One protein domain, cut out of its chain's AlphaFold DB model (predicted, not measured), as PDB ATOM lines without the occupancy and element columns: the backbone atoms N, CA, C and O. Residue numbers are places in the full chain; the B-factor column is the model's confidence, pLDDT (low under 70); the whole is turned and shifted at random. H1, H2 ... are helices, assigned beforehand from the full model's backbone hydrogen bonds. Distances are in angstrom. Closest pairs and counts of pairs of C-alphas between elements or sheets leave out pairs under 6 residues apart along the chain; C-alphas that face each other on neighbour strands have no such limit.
ATOM      1  N   ASP A 165     200.670 234.731 119.836       75.19
ATOM      2  CA  ASP A 165     199.423 234.580 120.600       75.19
ATOM      3  C   ASP A 165     199.013 233.109 120.751       75.19
ATOM      4  O   ASP A 165     198.488 232.693 121.787       75.19
ATOM      5  N   LYS A 166     199.279 232.288 119.727       77.44
ATOM      6  CA  LYS A 166     199.015 230.843 119.782       77.44
ATOM      7  C   LYS A 166     199.956 230.148 120.764       77.44
ATOM      8  O   LYS A 166     199.498 229.309 121.544       77.44
ATOM      9  N   THR A 167     201.241 230.504 120.758       80.06
ATOM     10  CA  THR A 167     202.226 229.974 121.711       80.06
ATOM     11  C   THR A 167     201.914 230.424 123.137       80.06
ATOM     12  O   THR A 167     201.939 229.606 124.055       80.06
ATOM     13  N   LEU A 168     201.542 231.693 123.326       81.31
ATOM     14  CA  LEU A 168     201.132 232.240 124.618       81.31
ATOM     15  C   LEU A 168     199.911 231.493 125.166       81.31
ATOM     16  O   LEU A 168     199.942 231.002 126.293       81.31
ATOM     17  N   LEU A 169     198.863 231.332 124.351       80.75
ATOM     18  CA  LEU A 169     197.644 230.636 124.753       80.75
ATOM     19  C   LEU A 169     197.914 229.170 125.115       80.75
ATOM     20  O   LEU A 169     197.308 228.647 126.052       80.75
ATOM     21  N   LYS A 170     198.824 228.508 124.394       85.25
ATOM     22  CA  LYS A 170     199.264 227.148 124.718       85.25
ATOM     23  C   LYS A 170     199.952 227.104 126.086       85.25
ATOM     24  O   LYS A 170     199.516 226.351 126.950       85.25
ATOM     25  N   ASN A 171     200.944 227.964 126.312       84.50
ATOM     26  CA  ASN A 171     201.690 228.025 127.573       84.50
ATOM     27  C   ASN A 171     200.786 228.351 128.772       84.50
ATOM     28  O   ASN A 171     200.963 227.810 129.864       84.50
ATOM     29  N   VAL A 172     199.796 229.225 128.570       85.75
ATOM     30  CA  VAL A 172     198.799 229.570 129.590       85.75
ATOM     31  C   VAL A 172     197.922 228.364 129.921       85.75
ATOM     32  O   VAL A 172     197.728 228.075 131.098       85.75
ATOM     33  N   LYS A 173     197.446 227.621 128.915       84.56
ATOM     34  CA  LYS A 173     196.632 226.407 129.112       84.56
ATOM     35  C   LYS A 173     197.382 225.259 129.780       84.56
ATOM     36  O   LYS A 173     196.754 224.432 130.427       84.56
ATOM     37  N   GLU A 174     198.700 225.193 129.616       87.31
ATOM     38  CA  GLU A 174     199.529 224.179 130.274       87.31
ATOM     39  C   GLU A 174     199.737 224.474 131.767       87.31
ATOM     40  O   GLU A 174     199.860 223.549 132.567       87.31
ATOM     41  N   LYS A 175     199.778 225.755 132.156       87.31
ATOM     42  CA  LYS A 175     200.092 226.170 133.534       87.31
ATOM     43  C   LYS A 175     198.865 226.512 134.371       87.31
ATOM     44  O   LYS A 175     198.861 226.253 135.573       87.31
ATOM     45  N   LEU A 176     197.853 227.114 133.754       90.06
ATOM     46  CA  LEU A 176     196.631 227.549 134.415       90.06
ATOM     47  C   LEU A 176     195.481 226.611 134.086       90.06
ATOM     48  O   LEU A 176     195.371 226.065 132.990       90.06
ATOM     49  N   THR A 177     194.587 226.457 135.048       90.25
ATOM     50  CA  THR A 177     193.367 225.681 134.854       90.25
ATOM     51  C   THR A 177     192.307 226.484 134.102       90.25
ATOM     52  O   THR A 177     192.351 227.712 134.002       90.25
ATOM     53  N   LEU A 178     191.284 225.793 133.595       87.06
ATOM     54  CA  LEU A 178     190.185 226.438 132.872       87.06
ATOM     55  C   LEU A 178     189.440 227.480 133.720       87.06
ATOM     56  O   LEU A 178     189.029 228.509 133.183       87.06
ATOM     57  N   GLY A 179     189.270 227.237 135.023       87.19
ATOM     58  CA  GLY A 179     188.627 228.191 135.930       87.19
ATOM     59  C   GLY A 179     189.422 229.492 136.056       87.19
ATOM     60  O   GLY A 179     188.856 230.582 135.963       87.19
ATOM     61  N   GLN A 180     190.745 229.374 136.166       91.19
ATOM     62  CA  GLN A 180     191.672 230.503 136.220       91.19
ATOM     63  C   GLN A 180     191.698 231.288 134.908       91.19
ATOM     64  O   GLN A 180     191.628 232.513 134.915       91.19
ATOM     65  N   ILE A 181     191.733 230.581 133.776       90.25
ATOM     66  CA  ILE A 181     191.720 231.200 132.447       90.25
ATOM     67  C   ILE A 181     190.434 232.000 132.238       90.25
ATOM     68  O   ILE A 181     190.496 233.106 131.710       90.25
ATOM     69  N   ARG A 182     189.277 231.487 132.677       88.19
ATOM     70  CA  ARG A 182     187.998 232.212 132.580       88.19
ATOM     71  C   ARG A 182     188.016 233.527 133.357       88.19
ATOM     72  O   ARG A 182     187.566 234.527 132.819       88.19
ATOM     73  N   LEU A 183     188.573 233.525 134.571       89.50
ATOM     74  CA  LEU A 183     188.749 234.740 135.378       89.50
ATOM     75  C   LEU A 183     189.676 235.762 134.714       89.50
ATOM     76  O   LEU A 183     189.447 236.956 134.842       89.50
ATOM     77  N   LEU A 184     190.716 235.299 134.017       88.38
ATOM     78  CA  LEU A 184     191.657 236.183 133.327       88.38
ATOM     79  C   LEU A 184     191.147 236.685 131.973       88.38
ATOM     80  O   LEU A 184     191.606 237.717 131.501       88.38
ATOM     81  N   SER A 185     190.252 235.938 131.322       84.81
ATOM     82  CA  SER A 185     189.814 236.236 129.952       84.81
ATOM     83  C   SER A 185     188.625 237.193 129.886       84.81
ATOM     84  O   SER A 185     188.458 237.857 128.869       84.81
ATOM     85  N   ASP A 186     187.775 237.234 130.916       83.81
ATOM     86  CA  ASP A 186     186.554 238.043 130.918       83.81
ATOM     87  C   ASP A 186     186.528 238.994 132.116       83.81
ATOM     88  O   ASP A 186     186.340 238.578 133.260       83.81
ATOM     89  N   GLU A 187     186.666 240.291 131.841       80.81
ATOM     90  CA  GLU A 187     186.637 241.356 132.852       80.81
ATOM     91  C   GLU A 187     185.297 241.430 133.609       80.81
ATOM     92  O   GLU A 187     185.232 241.934 134.734       80.81
ATOM     93  N   ASN A 188     184.214 240.902 133.028       83.38
ATOM     94  CA  ASN A 188     182.892 240.908 133.653       83.38
ATOM     95  C   ASN A 188     182.694 239.733 134.620       83.38
ATOM     96  O   ASN A 188     181.827 239.785 135.502       83.38
ATOM     97  N   VAL A 189     183.493 238.670 134.495       83.38
ATOM     98  CA  VAL A 189     183.358 237.463 135.313       83.38
ATOM     99  C   VAL A 189     184.142 237.630 136.607       83.38
ATOM    100  O   VAL A 189     185.325 237.337 136.713       83.38
ATOM    101  N   LYS A 190     183.435 238.049 137.659       81.25
ATOM    102  CA  LYS A 190     184.015 238.216 139.005       81.25
ATOM    103  C   LYS A 190     184.006 236.942 139.853       81.25
ATOM    104  O   LYS A 190     184.556 236.928 140.953       81.25
ATOM    105  N   LYS A 191     183.310 235.893 139.405       86.19
ATOM    106  CA  LYS A 191     183.117 234.646 140.157       86.19
ATOM    107  C   LYS A 191     183.143 233.454 139.215       86.19
ATOM    108  O   LYS A 191     182.521 233.482 138.159       86.19
ATOM    109  N   VAL A 192     183.807 232.388 139.649       90.69
ATOM    110  CA  VAL A 192     183.881 231.114 138.934       90.69
ATOM    111  C   VAL A 192     183.532 229.979 139.887       90.69
ATOM    112  O   VAL A 192     183.895 230.001 141.065       90.69
ATOM    113  N   ASN A 193     182.825 228.980 139.359       91.56
ATOM    114  CA  ASN A 193     182.663 227.696 140.026       91.56
ATOM    115  C   ASN A 193     183.944 226.883 139.833       91.56
ATOM    116  O   ASN A 193     184.236 226.435 138.726       91.56
ATOM    117  N   TRP A 194     184.705 226.736 140.915       93.25
ATOM    118  CA  TRP A 194     185.969 226.005 140.940       93.25
ATOM    119  C   TRP A 194     185.735 224.500 140.823       93.25
ATOM    120  O   TRP A 194     184.932 223.938 141.576       93.25
ATOM    121  N   ASN A 195     186.436 223.862 139.889       94.25
ATOM    122  CA  ASN A 195     186.388 222.412 139.728       94.25
ATOM    123  C   ASN A 195     187.306 221.721 140.757       94.25
ATOM    124  O   ASN A 195     188.033 222.377 141.501       94.25
ATOM    125  N   ASP A 196     187.286 220.392 140.818       93.00
ATOM    126  CA  ASP A 196     188.070 219.668 141.828       93.00
ATOM    127  C   ASP A 196     189.590 219.749 141.596       93.00
ATOM    128  O   ASP A 196     190.362 219.708 142.554       93.00
ATOM    129  N   GLU A 197     190.033 219.952 140.352       92.88
ATOM    130  CA  GLU A 197     191.443 220.203 140.034       92.88
ATOM    131  C   GLU A 197     191.914 221.548 140.616       92.88
ATOM    132  O   GLU A 197     192.977 221.624 141.239       92.88
ATOM    133  N   ASP A 198     191.096 222.592 140.477       93.75
ATOM    134  CA  ASP A 198     191.324 223.921 141.043       93.75
ATOM    135  C   ASP A 198     191.400 223.863 142.564       93.75
ATOM    136  O   ASP A 198     192.320 224.420 143.169       93.75
ATOM    137  N   LYS A 199     190.434 223.170 143.181       95.31
ATOM    138  CA  LYS A 199     190.379 222.982 144.634       95.31
ATOM    139  C   LYS A 199     191.634 222.278 145.133       95.31
ATOM    140  O   LYS A 199     192.273 222.775 146.054       95.31
ATOM    141  N   SER A 200     192.011 221.168 144.495       93.56
ATOM    142  CA  SER A 200     193.208 220.385 144.820       93.56
ATOM    143  C   SER A 200     194.480 221.237 144.771       93.56
ATOM    144  O   SER A 200     195.216 221.307 145.757       93.56
ATOM    145  N   LYS A 201     194.704 221.962 143.666       94.06
ATOM    146  CA  LYS A 201     195.871 222.847 143.511       94.06
ATOM    147  C   LYS A 201     195.871 223.977 144.540       94.06
ATOM    148  O   LYS A 201     196.912 224.268 145.125       94.06
ATOM    149  N   ALA A 202     194.716 224.595 144.786       96.12
ATOM    150  CA  ALA A 202     194.587 225.669 145.762       96.12
ATOM    151  C   ALA A 202     194.861 225.188 147.195       96.12
ATOM    152  O   ALA A 202     195.596 225.854 147.921       96.12
ATOM    153  N   ILE A 203     194.316 224.032 147.583       95.88
ATOM    154  CA  ILE A 203     194.562 223.410 148.890       95.88
ATOM    155  C   ILE A 203     196.039 223.036 149.032       95.88
ATOM    156  O   ILE A 203     196.640 223.352 150.053       95.88
ATOM    157  N   GLY A 204     196.647 222.426 148.009       95.38
ATOM    158  CA  GLY A 204     198.067 222.069 148.032       95.38
ATOM    159  C   GLY A 204     198.977 223.289 148.193       95.38
ATOM    160  O   GLY A 204     199.897 223.283 149.009       95.38
ATOM    161  N   LEU A 205     198.677 224.373 147.475       95.75
ATOM    162  CA  LEU A 205     199.411 225.631 147.588       95.75
ATOM    163  C   LEU A 205     199.230 226.289 148.963       95.75
ATOM    164  O   LEU A 205     200.194 226.782 149.545       95.75
ATOM    165  N   TRP A 206     198.008 226.266 149.499       96.75
ATOM    166  CA  TRP A 206     197.707 226.764 150.839       96.75
ATOM    167  C   TRP A 206     198.437 225.972 151.929       96.75
ATOM    168  O   TRP A 206     199.008 226.568 152.840       96.75
ATOM    169  N   ALA A 207     198.448 224.641 151.816       95.19
ATOM    170  CA  ALA A 207     199.135 223.745 152.741       95.19
ATOM    171  C   ALA A 207     200.655 223.963 152.731       95.19
ATOM    172  O   ALA A 207     201.286 223.882 153.779       95.19
ATOM    173  N   ALA A 208     201.235 224.288 151.569       96.50
ATOM    174  CA  ALA A 208     202.647 224.646 151.471       96.50
ATOM    175  C   ALA A 208     202.954 225.990 152.154       96.50
ATOM    176  O   ALA A 208     203.950 226.113 152.865       96.50
ATOM    177  N   SER A 209     202.116 227.012 151.945       97.38
ATOM    178  CA  SER A 209     202.230 228.289 152.655       97.38
ATOM    179  C   SER A 209     200.953 229.122 152.541       97.38
ATOM    180  O   SER A 209     200.649 229.672 151.481       97.38
ATOM    181  N   SER A 210     200.255 229.328 153.660       96.31
ATOM    182  CA  SER A 210     199.071 230.199 153.716       96.31
ATOM    183  C   SER A 210     199.408 231.663 153.412       96.31
ATOM    184  O   SER A 210     198.685 232.332 152.674       96.31
ATOM    185  N   LYS A 211     200.550 232.156 153.913       97.12
ATOM    186  CA  LYS A 211     201.058 233.506 153.615       97.12
ATOM    187  C   LYS A 211     201.465 233.645 152.150       97.12
ATOM    188  O   LYS A 211     201.120 234.637 151.516       97.12
ATOM    189  N   GLY A 212     202.156 232.643 151.600       97.56
ATOM    190  CA  GLY A 212     202.530 232.618 150.184       97.56
ATOM    191  C   GLY A 212     201.306 232.608 149.268       97.56
ATOM    192  O   GLY A 212     201.261 233.347 148.286       97.56
ATOM    193  N   TYR A 213     200.277 231.841 149.632       97.56
ATOM    194  CA  TYR A 213     198.995 231.828 148.935       97.56
ATOM    195  C   TYR A 213     198.331 233.210 148.917       97.56
ATOM    196  O   TYR A 213     197.943 233.693 147.852       97.56
ATOM    197  N   GLN A 214     198.224 233.861 150.082       97.12
ATOM    198  CA  GLN A 214     197.650 235.207 150.192       97.12
ATOM    199  C   GLN A 214     198.451 236.223 149.377       97.12
ATOM    200  O   GLN A 214     197.867 236.993 148.624       97.12
ATOM    201  N   PHE A 215     199.782 236.173 149.444       97.81
ATOM    202  CA  PHE A 215     200.646 237.042 148.649       97.81
ATOM    203  C   PHE A 215     200.414 236.870 147.139       97.81
ATOM    204  O   PHE A 215     200.230 237.855 146.424       97.81
ATOM    205  N   MET A 216     200.355 235.629 146.645       96.38
ATOM    206  CA  MET A 216     200.080 235.370 145.227       96.38
ATOM    207  C   MET A 216     198.711 235.890 144.791       96.38
ATOM    208  O   MET A 216     198.576 236.430 143.697       96.38
ATOM    209  N   ARG A 217     197.694 235.743 145.638       95.19
ATOM    210  CA  ARG A 217     196.342 236.201 145.324       95.19
ATOM    211  C   ARG A 217     196.206 237.720 145.400       95.19
ATOM    212  O   ARG A 217     195.676 238.322 144.477       95.19
ATOM    213  N   ASP A 218     196.653 238.328 146.491       94.88
ATOM    214  CA  ASP A 218     196.316 239.713 146.825       94.88
ATOM    215  C   ASP A 218     197.366 240.708 146.297       94.88
ATOM    216  O   ASP A 218     197.022 241.837 145.955       94.88
ATOM    217  N   VAL A 219     198.636 240.298 146.179       96.38
ATOM    218  CA  VAL A 219     199.716 241.154 145.650       96.38
ATOM    219  C   VAL A 219     199.996 240.844 144.185       96.38
ATOM    220  O   VAL A 219     199.967 241.749 143.358       96.38
ATOM    221  N   ILE A 220     200.228 239.570 143.844       95.56
ATOM    222  CA  ILE A 220     200.504 239.170 142.450       95.56
ATOM    223  C   ILE A 220     199.213 239.152 141.606       95.56
ATOM    224  O   ILE A 220     199.285 239.124 140.381       95.56
ATOM    225  N   GLN A 221     198.031 239.224 142.234       93.06
ATOM    226  CA  GLN A 221     196.730 239.197 141.548       93.06
ATOM    227  C   GLN A 221     196.515 237.909 140.733       93.06
ATOM    228  O   GLN A 221     195.842 237.900 139.702       93.06
ATOM    229  N   MET A 222     197.072 236.787 141.205       93.25
ATOM    230  CA  MET A 222     196.802 235.479 140.611       93.25
ATOM    231  C   MET A 222     195.328 235.096 140.813       93.25
ATOM    232  O   MET A 222     194.800 235.275 141.918       93.25
ATOM    233  N   PRO A 223     194.668 234.497 139.801       93.00
ATOM    234  CA  PRO A 223     193.266 234.092 139.872       93.00
ATOM    235  C   PRO A 223     193.116 232.866 140.783       93.00
ATOM    236  O   PRO A 223     193.009 231.729 140.332       93.00
ATOM    237  N   LEU A 224     193.151 233.083 142.092       94.69
ATOM    238  CA  LEU A 224     193.047 232.039 143.102       94.69
ATOM    239  C   LEU A 224     191.731 232.169 143.882       94.69
ATOM    240  O   LEU A 224     191.222 233.282 144.077       94.69
ATOM    241  N   PRO A 225     191.170 231.045 144.364       95.19
ATOM    242  CA  PRO A 225     190.047 231.066 145.289       95.19
ATOM    243  C   PRO A 225     190.299 231.976 146.496       95.19
ATOM    244  O   PRO A 225     191.422 232.182 146.947       95.19
ATOM    245  N   ALA A 226     189.229 232.524 147.068       94.44
ATOM    246  CA  ALA A 226     189.357 233.238 148.332       94.44
ATOM    247  C   ALA A 226     189.792 232.267 149.450       94.44
ATOM    248  O   ALA A 226     189.299 231.136 149.467       94.44
ATOM    249  N   PRO A 227     190.601 232.703 150.437       95.81
ATOM    250  CA  PRO A 227     190.999 231.862 151.570       95.81
ATOM    251  C   PRO A 227     189.811 231.182 152.259       95.81
ATOM    252  O   PRO A 227     189.842 229.989 152.536       95.81
ATOM    253  N   ARG A 228     188.699 231.909 152.436       96.06
ATOM    254  CA  ARG A 228     187.453 231.370 153.006       96.06
ATOM    255  C   ARG A 228     186.891 230.180 152.222       96.06
ATOM    256  O   ARG A 228     186.336 229.269 152.828       96.06
ATOM    257  N   SER A 229     187.027 230.177 150.896       95.44
ATOM    258  CA  SER A 229     186.618 229.042 150.062       95.44
ATOM    259  C   SER A 229     187.505 227.829 150.313       95.44
ATOM    260  O   SER A 229     186.976 226.732 150.443       95.44
ATOM    261  N   VAL A 230     188.820 228.038 150.444       96.12
ATOM    262  CA  VAL A 230     189.780 226.970 150.762       96.12
ATOM    263  C   VAL A 230     189.475 226.360 152.129       96.12
ATOM    264  O   VAL A 230     189.374 225.143 152.237       96.12
ATOM    265  N   TYR A 231     189.232 227.188 153.151       95.25
ATOM    266  CA  TYR A 231     188.819 226.711 154.474       95.25
ATOM    267  C   TYR A 231     187.533 225.888 154.427       95.25
ATOM    268  O   TYR A 231     187.473 224.822 155.029       95.25
ATOM    269  N   ARG A 232     186.522 226.354 153.687       96.12
ATOM    270  CA  ARG A 232     185.268 225.613 153.530       96.12
ATOM    271  C   ARG A 232     185.506 224.235 152.909       96.12
ATOM    272  O   ARG A 232     184.946 223.268 153.399       96.12
ATOM    273  N   TRP A 233     186.351 224.135 151.883       95.50
ATOM    274  CA  TRP A 233     186.685 222.845 151.269       95.50
ATOM    275  C   TRP A 233     187.484 221.934 152.204       95.50
ATOM    276  O   TRP A 233     187.277 220.729 152.201       95.50
ATOM    277  N   LEU A 234     188.373 222.489 153.030       91.62
ATOM    278  CA  LEU A 234     189.098 221.710 154.039       91.62
ATOM    279  C   LEU A 234     188.156 221.133 155.103       91.62
ATOM    280  O   LEU A 234     188.344 219.997 155.526       91.62
ATOM    281  N   GLN A 235     187.123 221.883 155.492       91.44
ATOM    282  CA  GLN A 235     186.102 221.431 156.445       91.44
ATOM    283  C   GLN A 235     185.219 220.298 155.903       91.44
ATOM    284  O   GLN A 235     184.585 219.601 156.688       91.44
ATOM    285  N   GLU A 236     185.172 220.093 154.582       90.06
ATOM    286  CA  GLU A 236     184.441 218.975 153.971       90.06
ATOM    287  C   GLU A 236     185.136 217.623 154.212       90.06
ATOM    288  O   GLU A 236     184.513 216.582 154.008       90.06
ATOM    289  N   VAL A 237     186.404 217.614 154.648       85.12
ATOM    290  CA  VAL A 237     187.153 216.389 154.952       85.12
ATOM    291  C   VAL A 237     186.999 216.058 156.439       85.12
ATOM    292  O   VAL A 237     187.646 216.696 157.272       85.12
ATOM    293  N   PRO A 238     186.166 215.067 156.807       83.81
ATOM    294  CA  PRO A 238     185.981 214.714 158.204       83.81
ATOM    295  C   PRO A 238     187.242 214.050 158.763       83.81
ATOM    296  O   PRO A 238     187.782 213.110 158.174       83.81
ATOM    297  N   VAL A 239     187.680 214.518 159.931       86.88
ATOM    298  CA  VAL A 239     188.736 213.894 160.732       86.88
ATOM    299  C   VAL A 239     188.170 213.684 162.127       86.88
ATOM    300  O   VAL A 239     187.760 214.642 162.779       86.88
ATOM    301  N   TYR A 240     188.120 212.428 162.561       87.62
ATOM    302  CA  TYR A 240     187.618 212.050 163.875       87.62
ATOM    303  C   TYR A 240     188.757 211.467 164.711       87.62
ATOM    304  O   TYR A 240     189.571 210.717 164.162       87.62
ATOM    305  N   PRO A 241     188.817 211.779 166.018       87.50
ATOM    306  CA  PRO A 241     189.699 211.084 166.945       87.50
ATOM    307  C   PRO A 241     189.471 209.572 166.886       87.50
ATOM    308  O   PRO A 241     188.368 209.115 166.580       87.50
ATOM    309  N   ASP A 242     190.529 208.808 167.151       85.06
ATOM    310  CA  ASP A 242     190.512 207.340 167.238       85.06
ATOM    311  C   ASP A 242     190.075 206.604 165.960       85.06
ATOM    312  O   ASP A 242     189.903 205.383 165.954       85.06
ATOM    313  N   GLN A 243     189.930 207.322 164.844       86.56
ATOM    314  CA  GLN A 243     189.586 206.750 163.551       86.56
ATOM    315  C   GLN A 243     190.726 206.923 162.554       86.56
ATOM    316  O   GLN A 243     191.360 207.972 162.446       86.56
ATOM    317  N   MET A 244     190.950 205.882 161.753       84.12
ATOM    318  CA  MET A 244     191.820 206.004 160.591       84.12
ATOM    319  C   MET A 244     191.213 206.988 159.592       84.12
ATOM    320  O   MET A 244     190.013 206.960 159.315       84.12
ATOM    321  N   ILE A 245     192.062 207.798 158.961       89.12
ATOM    322  CA  ILE A 245     191.651 208.681 157.867       89.12
ATOM    323  C   ILE A 245     191.417 207.820 156.613       89.12
ATOM    324  O   ILE A 245     192.291 207.659 155.757       89.12
ATOM    325  N   VAL A 246     190.221 207.230 156.524       88.38
ATOM    326  CA  VAL A 246     189.816 206.284 155.469       88.38
ATOM    327  C   VAL A 246     190.062 206.827 154.052       88.38
ATOM    328  O   VAL A 246     190.604 206.076 153.235       88.38
ATOM    329  N   PRO A 247     189.756 208.103 153.725       87.56
ATOM    330  CA  PRO A 247     190.032 208.638 152.391       87.56
ATOM    331  C   PRO A 247     191.510 208.535 151.996       87.56
ATOM    332  O   PRO A 247     191.825 208.104 150.886       87.56
ATOM    333  N   SER A 248     192.423 208.843 152.921       87.94
ATOM    334  CA  SER A 248     193.870 208.741 152.697       87.94
ATOM    335  C   SER A 248     194.301 207.297 152.452       87.94
ATOM    336  O   SER A 248     195.060 207.031 151.520       87.94
ATOM    337  N   MET A 249     193.764 206.348 153.225       89.50
ATOM    338  CA  MET A 249     194.053 204.922 153.045       89.50
ATOM    339  C   MET A 249     193.556 204.392 151.700       89.50
ATOM    340  O   MET A 249     194.266 203.631 151.044       89.50
ATOM    341  N   ASN A 250     192.377 204.824 151.247       91.31
ATOM    342  CA  ASN A 250     191.840 204.435 149.942       91.31
ATOM    343  C   ASN A 250     192.708 204.957 148.788       91.31
ATOM    344  O   ASN A 250     192.965 204.222 147.833       91.31
ATOM    345  N   ILE A 251     193.207 206.194 148.894       90.69
ATOM    346  CA  ILE A 251     194.135 206.777 147.915       90.69
ATOM    347  C   ILE A 251     195.473 206.022 147.910       90.69
ATOM    348  O   ILE A 251     196.033 205.753 146.847       90.69
ATOM    349  N   LEU A 252     196.001 205.661 149.082       90.75
ATOM    350  CA  LEU A 252     197.230 204.868 149.176       90.75
ATOM    351  C   LEU A 252     197.040 203.464 148.592       90.75
ATOM    352  O   LEU A 252     197.882 202.995 147.827       90.75
ATOM    353  N   LYS A 253     195.908 202.817 148.891       93.44
ATOM    354  CA  LYS A 253     195.564 201.489 148.376       93.44
ATOM    355  C   LYS A 253     195.487 201.478 146.850       93.44
ATOM    356  O   LYS A 253     196.063 200.584 146.238       93.44
ATOM    357  N   SER A 254     194.837 202.471 146.239       94.62
ATOM    358  CA  SER A 254     194.749 202.564 144.775       94.62
ATOM    359  C   SER A 254     196.114 202.819 144.127       94.62
ATOM    360  O   SER A 254     196.438 202.208 143.110       94.62
ATOM    361  N   LYS A 255     196.972 203.644 144.746       92.62
ATOM    362  CA  LYS A 255     198.350 203.862 144.272       92.62
ATOM    363  C   LYS A 255     199.209 202.599 144.334       92.62
ATOM    364  O   LYS A 255     200.038 202.380 143.453       92.62
ATOM    365  N   LEU A 256     199.022 201.775 145.361       94.06
ATOM    366  CA  LEU A 256     199.821 200.569 145.594       94.06
ATOM    367  C   LEU A 256     199.228 199.304 144.959       94.06
ATOM    368  O   LEU A 256     199.849 198.245 145.028       94.06
ATOM    369  N   GLU A 257     198.073 199.389 144.294       93.50
ATOM    370  CA  GLU A 257     197.368 198.234 143.721       93.50
ATOM    371  C   GLU A 257     198.222 197.443 142.717       93.50
ATOM    372  O   GLU A 257     198.153 196.214 142.675       93.50
TER     373      GLU A 257
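AT A GLANCE: This is residues 165 to 257 of the 280 residues of the protein "Transposable element P transposase" of Orchesella cincta (UniProt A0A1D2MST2). Six short helices form a loose, elongated string: H3 lies in the middle, with H5 crossing it and H4 meeting it at a corner by their link. H1 and H2 make a loosely joined pair at one end of the long axis, and at the other end H6 stands away from the rest, with residues 248 to 257 sticking out free. The printed part has 93 residues with six named helices, H1 H2 H3 H4 H5 H6 along the chain, and no named strand, and the class is all helix. The whole is loose, with a radius of gyration of the C-alphas of 16.2 A and spans of 52 by 31 by 22 A.

IN THESE COORDINATES: The longest helix is H3, residues 196 to 208, 18.2 A from first to last C-alpha, with C-alpha 196 at (188.070, 219.668, 141.828). H4 is residues 210 to 218, 12.1 A long, and H5 is residues 227 to 235, 12.5 A long. H2 is residues 178 to 185, 10.2 A long. H1, residues 165 to 175, is 15.4 A long and begins with C-alpha 165 at (199.423, 234.580, 120.600). H6, residues 246 to 256, is 15.2 A long and ends with C-alpha 256 at (199.821, 200.569, 145.594).

HOW THE PARTS SIT: H3 and H5 touch, about perpendicular at 79 degrees, and their closest C-alphas, those of Ile 203 and Val 230, are 6.2 A apart. H3 and H4 only just touch, with 3 pairs of C-alphas within 8 A, and they touch only at the corner by their link. H3 touches H4 with residues 205 to 206 alone, and the closest C-alphas of the two helices, those of Trp 206 and Tyr 213, are 5.6 A apart. The lines of H3 and H4 stand at a steep tilt of 58 degrees, opposite ways. H4 and H5 are close but not clearly touching, the closest C-alphas being those of Gln 214 and Pro 227, 7.6 A apart. H2 and H3 are close but not clearly touching, with C-alphas Gly 179 and Asp 198 closest at 7.2 A, and about perpendicular at 85 degrees. H1 and H2 are close but not clearly touching, with C-alphas Lys 173 and Ile 181 closest at 7.6 A, at a steep tilt of 42 degrees, opposite ways. H6 is apart from H3 and from H5. In H1, H2, H3, H4, H5 and H6 every O i to N i+4 pair is within hydrogen-bond range.

THE WHOLE: The two C-alphas farthest apart, those of Asp 165 and Asp 242, are 54.7 A apart. The printed part has no cut and no long link: H1 to H2 and H3 to H4 are tight links, and H2 to H3, H4 to H5 and H5 to H6 are short. The mean pLDDT of the printed part is 90.7, that of H1 is 83, and no printed residue is under 70.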